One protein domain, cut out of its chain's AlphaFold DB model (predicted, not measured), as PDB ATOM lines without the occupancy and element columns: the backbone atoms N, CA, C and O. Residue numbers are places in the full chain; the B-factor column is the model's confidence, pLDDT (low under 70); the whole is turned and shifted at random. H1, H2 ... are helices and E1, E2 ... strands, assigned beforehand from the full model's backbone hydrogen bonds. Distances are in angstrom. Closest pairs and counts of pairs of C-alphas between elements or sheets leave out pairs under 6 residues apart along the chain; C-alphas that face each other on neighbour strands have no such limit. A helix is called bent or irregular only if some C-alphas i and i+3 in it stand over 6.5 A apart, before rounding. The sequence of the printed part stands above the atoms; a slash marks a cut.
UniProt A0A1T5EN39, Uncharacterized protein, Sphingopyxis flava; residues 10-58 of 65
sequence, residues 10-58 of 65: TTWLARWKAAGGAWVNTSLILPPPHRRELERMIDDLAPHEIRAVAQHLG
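What this domain is: This is residues 10 to 58 of the 65 residues of an uncharacterized protein of Sphingopyxis flava (UniProt A0A1T5EN39). A small two-strand hairpin, E1 and E2, and the helices H2 and H3 make three sides of a loose, open frame, and helix H1 lies over one face of it. H2 makes the long side opposite the hairpin, and H3 stands at the end of the frame beyond the last residues of H2. The printed part has 49 residues, with three named helices and two named strands in the order H1, E1, E2, H2, H3; the sheet, E1 - E2, is antiparallel, and the class is mostly helix. The whole is compact, with a radius of gyration of the C-alphas of 10.1 A and spans of 27 by 21 by 16 A.

How they stand to each other: Look first at the hairpin of E1, residues 22 to 24, and E2, residues 27 to 29, whose directions stand at 147 degrees. N 29 and O 22, 2.8 A apart, and N 24 and O 27, 3.0 A apart, are within hydrogen-bond range. From E1 go to H1, residues 10 to 18: the closest C-alphas, of Trp 16 and Ala 22, are 7.1 A apart. H1 is close to but not clearly touching H2, residues 32 to 43, at a shallow tilt of 27 degrees, opposite ways; their closest C-alphas, of Trp 16 and Leu 38, are 7.1 A apart. H1 and H3, residues 47 to 56, only just touch, with 3 pairs of C-alphas within 8 A, and only at their ends, about perpendicular at 87 degrees; the closest C-alphas are those of Thr 10 and His 56, 7.6 A apart. H2 and H3 are only just apart, at 8.0 A between their closest C-alphas, and E2 and H3 are apart. Every O i to N i+4 pair is within hydrogen-bond range in H1 and H3, and 6 of 8 are in H2.

Where its parts are: Find C-alpha 22 at (147.862, 105.061, 113.736), where E1 begins; E1 measures 7.0 A and E2 6.4 A. H2 runs 17.1 A from C-alpha 32 at (153.065, 102.028, 123.792); it is irregular, with C-alphas 33 and 36 8.1 A apart. H1 measures 12.4 A, and H3 runs 14.4 A to C-alpha 56 at (134.839, 105.023, 107.523).

The domain as a whole: The C-alphas farthest apart, of Pro 33 and His 48, are 28.0 A apart. The printed part has no cut, and the four links between its named elements are tight. The mean pLDDT of the printed part is 89.3, and no printed residue is under 70.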
ATOM      1  N   THR A  10     136.045 111.267 110.290       91.62
ATOM      2  CA  THR A  10     137.244 111.879 109.696       91.62
ATOM      3  C   THR A  10     137.976 112.758 110.712       91.62
ATOM      4  O   THR A  10     139.184 112.624 110.919       91.62
ATOM      5  N   THR A  11     137.239 113.637 111.393       93.19
ATOM      6  CA  THR A  11     137.763 114.529 112.433       93.19
ATOM      7  C   THR A  11     138.275 113.735 113.627       93.19
ATOM      8  O   THR A  11     139.326 114.066 114.181       93.19
ATOM      9  N   TRP A  12     137.571 112.673 114.022       94.00
ATOM     10  CA  TRP A  12     138.031 111.802 115.100       94.00
ATOM     11  C   TRP A  12     139.342 111.086 114.732       94.00
ATOM     12  O   TRP A  12     140.286 111.124 115.517       94.00
ATOM     13  N   LEU A  13     139.468 110.539 113.517       93.19
ATOM     14  CA  LEU A  13     140.708 109.904 113.044       93.19
ATOM     15  C   LEU A  13     141.875 110.895 112.918       93.19
ATOM     16  O   LEU A  13     143.025 110.549 113.198       93.19
ATOM     17  N   ALA A  14     141.599 112.148 112.554       93.62
ATOM     18  CA  ALA A  14     142.611 113.201 112.576       93.62
ATOM     19  C   ALA A  14     143.127 113.457 114.004       93.62
ATOM     20  O   ALA A  14     144.339 113.564 114.207       93.62
ATOM     21  N   ARG A  15     142.231 113.486 115.004       93.44
ATOM     22  CA  ARG A  15     142.607 113.589 116.427       93.44
ATOM     23  C   ARG A  15     143.371 112.356 116.901       93.44
ATOM     24  O   ARG A  15     144.381 112.508 117.575       93.44
ATOM     25  N   TRP A  16     142.940 111.162 116.495       93.50
ATOM     26  CA  TRP A  16     143.625 109.902 116.784       93.50
ATOM     27  C   TRP A  16     145.077 109.929 116.295       93.50
ATOM     28  O   TRP A  16     145.996 109.608 117.047       93.50
ATOM     29  N   LYS A  17     145.305 110.395 115.059       92.88
ATOM     30  CA  LYS A  17     146.656 110.572 114.506       92.88
ATOM     31  C   LYS A  17     147.477 111.592 115.291       92.88
ATOM     32  O   LYS A  17     148.660 111.371 115.535       92.88
ATOM     33  N   ALA A  18     146.860 112.713 115.666       92.94
ATOM     34  CA  ALA A  18     147.519 113.780 116.415       92.94
ATOM     35  C   ALA A  18     147.934 113.336 117.830       92.94
ATOM     36  O   ALA A  18     148.991 113.746 118.299       92.94
ATOM     37  N   ALA A  19     147.155 112.454 118.463       90.69
ATOM     38  CA  ALA A  19     147.466 111.827 119.750       90.69
ATOM     39  C   ALA A  19     148.551 110.731 119.659       90.69
ATOM     40  O   ALA A  19     148.864 110.073 120.648       90.69
ATOM     41  N   GLY A  20     149.134 110.503 118.476       91.31
ATOM     42  CA  GLY A  20     150.168 109.492 118.259       91.31
ATOM     43  C   GLY A  20     149.624 108.099 117.938       91.31
ATOM     44  O   GLY A  20     150.390 107.138 117.916       91.31
ATOM     45  N   GLY A  21     148.323 107.972 117.677       92.19
ATOM     46  CA  GLY A  21     147.719 106.758 117.144       92.19
ATOM     47  C   GLY A  21     147.998 106.587 115.650       92.19
ATOM     48  O   GLY A  21     148.304 107.533 114.922       92.19
ATOM     49  N   ALA A  22     147.862 105.358 115.167       90.56
ATOM     50  CA  ALA A  22     147.862 105.061 113.736       90.56
ATOM     51  C   ALA A  22     146.703 104.122 113.401       90.56
ATOM     52  O   ALA A  22     146.042 103.600 114.295       90.56
ATOM     53  N   TRP A  23     146.440 103.909 112.119       89.75
ATOM     54  CA  TRP A  23     145.538 102.860 111.659       89.75
ATOM     55  C   TRP A  23     146.115 102.218 110.406       89.75
ATOM     56  O   TRP A  23     146.808 102.873 109.625       89.75
ATOM     57  N   VAL A  24     145.847 100.930 110.230       86.12
ATOM     58  CA  VAL A  24     146.230 100.174 109.037       86.12
ATOM     59  C   VAL A  24     145.040  99.323 108.635       86.12
ATOM     60  O   VAL A  24     144.516  98.573 109.458       86.12
ATOM     61  N   ASN A  25     144.628  99.443 107.372       81.81
ATOM     62  CA  ASN A  25     143.401  98.842 106.857       81.81
ATOM     63  C   ASN A  25     142.204  99.221 107.748       81.81
ATOM     64  O   ASN A  25     141.760 100.364 107.744       81.81
ATOM     65  N   THR A  26     141.758  98.271 108.562       79.81
ATOM     66  CA  THR A  26     140.567  98.312 109.407       79.81
ATOM     67  C   THR A  26     140.887  98.368 110.904       79.81
ATOM     68  O   THR A  26     139.977  98.360 111.730       79.81
ATOM     69  N   SER A  27     142.168  98.400 111.286       81.31
ATOM     70  CA  SER A  27     142.604  98.289 112.681       81.31
ATOM     71  C   SER A  27     143.254  99.571 113.185       81.31
ATOM     72  O   SER A  27     144.165 100.114 112.556       81.31
ATOM     73  N   LEU A  28     142.824 100.012 114.368       87.62
ATOM     74  CA  LEU A  28     143.486 101.063 115.130       87.62
ATOM     75  C   LEU A  28     144.730 100.500 115.822       87.62
ATOM     76  O   LEU A  28     144.699  99.436 116.435       87.62
ATOM     77  N   ILE A  29     145.830 101.233 115.730       89.25
ATOM     78  CA  ILE A  29     147.115 100.891 116.327       89.25
ATOM     79  C   ILE A  29     147.336 101.800 117.529       89.25
ATOM     80  O   ILE A  29     147.241 103.023 117.401       89.25
ATOM     81  N   LEU A  30     147.672 101.196 118.672       89.81
ATOM     82  CA  LEU A  30     147.948 101.882 119.932       89.81
ATOM     83  C   LEU A  30     149.436 101.767 120.285       89.81
ATOM     84  O   LEU A  30     149.837 100.805 120.948       89.81
ATOM     85  N   PRO A  31     150.286 102.717 119.858       87.06
ATOM     86  CA  PRO A  31     151.690 102.699 120.232       87.06
ATOM     87  C   PRO A  31     151.869 102.786 121.758       87.06
ATOM     88  O   PRO A  31     151.202 103.602 122.404       87.06
ATOM     89  N   PRO A  32     152.810 102.022 122.350       86.12
ATOM     90  CA  PRO A  32     153.065 102.028 123.792       86.12
ATOM     91  C   PRO A  32     153.207 103.415 124.451       86.12
ATOM     92  O   PRO A  32     152.626 103.588 125.522       86.12
ATOM     93  N   PRO A  33     153.908 104.414 123.863       87.44
ATOM     94  CA  PRO A  33     154.085 105.715 124.521       87.44
ATOM     95  C   PRO A  33     152.794 106.536 124.666       87.44
ATOM     96  O   PRO A  33     152.717 107.371 125.562       87.44
ATOM     97  N   HIS A  34     151.773 106.277 123.841       86.00
ATOM     98  CA  HIS A  34     150.517 107.044 123.815       86.00
ATOM     99  C   HIS A  34     149.295 106.209 124.215       86.00
ATOM    100  O   HIS A  34     148.168 106.700 124.227       86.00
ATOM    101  N   ARG A  35     149.507 104.941 124.585       87.75
ATOM    102  CA  ARG A  35     148.446 103.953 124.797       87.75
ATOM    103  C   ARG A  35     147.335 104.436 125.733       87.75
ATOM    104  O   ARG A  35     146.174 104.314 125.378       87.75
ATOM    105  N   ARG A  36     147.678 105.028 126.883       90.25
ATOM    106  CA  ARG A  36     146.681 105.494 127.870       90.25
ATOM    107  C   ARG A  36     145.776 106.606 127.343       90.25
ATOM    108  O   ARG A  36     144.636 106.709 127.775       90.25
ATOM    109  N   GLU A  37     146.301 107.478 126.490       90.62
ATOM    110  CA  GLU A  37     145.527 108.561 125.882       90.62
ATOM    111  C   GLU A  37     144.607 108.006 124.794       90.62
ATOM    112  O   GLU A  37     143.417 108.303 124.778       90.62
ATOM    113  N   LEU A  38     145.138 107.113 123.957       90.75
ATOM    114  CA  LEU A  38     144.396 106.444 122.892       90.75
ATOM    115  C   LEU A  38     143.286 105.522 123.426       90.75
ATOM    116  O   LEU A  38     142.199 105.496 122.861       90.75
ATOM    117  N   GLU A  39     143.522 104.808 124.532       92.56
ATOM    118  CA  GLU A  39     142.497 104.002 125.212       92.56
ATOM    119  C   GLU A  39     141.324 104.884 125.666       92.56
ATOM    120  O   GLU A  39     140.184 104.590 125.322       92.56
ATOM    121  N   ARG A  40     141.596 106.039 126.293       92.62
ATOM    122  CA  ARG A  40     140.536 106.991 126.677       92.62
ATOM    123  C   ARG A  40     139.743 107.506 125.479       92.62
ATOM    124  O   ARG A  40     138.529 107.626 125.563       92.62
ATOM    125  N   MET A  41     140.410 107.790 124.359       92.56
ATOM    126  CA  MET A  41     139.726 108.235 123.140       92.56
ATOM    127  C   MET A  41     138.776 107.176 122.567       92.56
ATOM    128  O   MET A  41     137.826 107.547 121.881       92.56
ATOM    129  N   ILE A  42     139.051 105.888 122.802       90.69
ATOM    130  CA  ILE A  42     138.156 104.784 122.438       90.69
ATOM    131  C   ILE A  42     137.026 104.662 123.461       90.69
ATOM    132  O   ILE A  42     135.876 104.532 123.053       90.69
ATOM    133  N   ASP A  43     137.333 104.732 124.759       92.06
ATOM    134  CA  ASP A  43     136.336 104.649 125.838       92.06
ATOM    135  C   ASP A  43     135.293 105.779 125.774       92.06
ATOM    136  O   ASP A  43     134.139 105.579 126.152       92.06
ATOM    137  N   ASP A  44     135.674 106.949 125.254       91.00
ATOM    138  CA  ASP A  44     134.773 108.088 125.053       91.00
ATOM    139  C   ASP A  44     133.784 107.888 123.881       91.00
ATOM    140  O   ASP A  44     132.822 108.651 123.768       91.00
ATOM    141  N   LEU A  45     133.993 106.894 123.004       89.00
ATOM    142  CA  LEU A  45     133.106 106.643 121.864       89.00
ATOM    143  C   LEU A  45     131.851 105.869 122.272       89.00
ATOM    144  O   LEU A  45     131.901 104.764 122.818       89.00
ATOM    145  N   ALA A  46     130.693 106.379 121.867       90.00
ATOM    146  CA  ALA A  46     129.451 105.631 121.926       90.00
ATOM    147  C   ALA A  46     129.426 104.499 120.873       90.00
ATOM    148  O   ALA A  46     130.047 104.606 119.810       90.00
ATOM    149  N   PRO A  47     128.621 103.435 121.068       87.31
ATOM    150  CA  PRO A  47     128.578 102.294 120.145       87.31
ATOM    151  C   PRO A  47     128.269 102.647 118.681       87.31
ATOM    152  O   PRO A  47     128.738 101.977 117.763       87.31
ATOM    153  N   HIS A  48     127.475 103.696 118.443       86.50
ATOM    154  CA  HIS A  48     127.160 104.165 117.092       86.50
ATOM    155  C   HIS A  48     128.323 104.938 116.450       86.50
ATOM    156  O   HIS A  48     128.490 104.883 115.234       86.50
ATOM    157  N   GLU A  49     129.153 105.604 117.252       90.25
ATOM    158  CA  GLU A  49     130.342 106.331 116.803       90.25
ATOM    159  C   GLU A  49     131.469 105.357 116.455       90.25
ATOM    160  O   GLU A  49     132.080 105.484 115.396       90.25
ATOM    161  N   ILE A  50     131.658 104.301 117.260       88.88
ATOM    162  CA  ILE A  50     132.551 103.176 116.926       88.88
ATOM    163  C   ILE A  50     132.167 102.596 115.562       88.88
ATOM    164  O   ILE A  50     133.023 102.386 114.702       88.88
ATOM    165  N   ARG A  51     130.865 102.381 115.334       86.12
ATOM    166  CA  ARG A  51     130.354 101.858 114.064       86.12
ATOM    167  C   ARG A  51     130.620 102.823 112.902       86.12
ATOM    168  O   ARG A  51     130.990 102.366 111.826       86.12
ATOM    169  N   ALA A  52     130.494 104.133 113.121       89.06
ATOM    170  CA  ALA A  52     130.805 105.152 112.121       89.06
ATOM    171  C   ALA A  52     132.307 105.213 111.780       89.06
ATOM    172  O   ALA A  52     132.658 105.303 110.604       89.06
ATOM    173  N   VAL A  53     133.201 105.106 112.773       89.88
ATOM    174  CA  VAL A  53     134.656 104.995 112.541       89.88
ATOM    175  C   VAL A  53     134.975 103.718 111.767       89.88
ATOM    176  O   VAL A  53     135.713 103.765 110.787       89.88
ATOM    177  N   ALA A  54     134.386 102.586 112.161       86.62
ATOM    178  CA  ALA A  54     134.587 101.305 111.494       86.62
ATOM    179  C   ALA A  54     134.142 101.352 110.020       86.62
ATOM    180  O   ALA A  54     134.905 100.980 109.131       86.62
ATOM    181  N   GLN A  55     132.954 101.897 109.744       87.75
ATOM    182  CA  GLN A  55     132.469 102.115 108.378       87.75
ATOM    183  C   GLN A  55     133.399 103.032 107.574       87.75
ATOM    184  O   GLN A  55     133.686 102.740 106.415       87.75
ATOM    185  N   HIS A  56     133.907 104.107 108.183       88.50
ATOM    186  CA  HIS A  56     134.839 105.023 107.523       88.50
ATOM    187  C   HIS A  56     136.181 104.358 107.186       88.50
ATOM    188  O   HIS A  56     136.749 104.615 106.128       88.50
ATOM    189  N   LEU A  57     136.673 103.468 108.050       86.50
ATOM    190  CA  LEU A  57     137.876 102.667 107.808       86.50
ATOM    191  C   LEU A  57     137.638 101.488 106.842       86.50
ATOM    192  O   LEU A  57     138.553 100.708 106.592       86.50
ATOM    193  N   GLY A  58     136.426 101.338 106.300       81.81
ATOM    194  CA  GLY A  58     136.081 100.244 105.393       81.81
ATOM    195  C   GLY A  58     135.960  98.885 106.086       81.81
ATOM    196  O   GLY A  58     136.032  97.852 105.423       81.81
TER     197      GLY A  58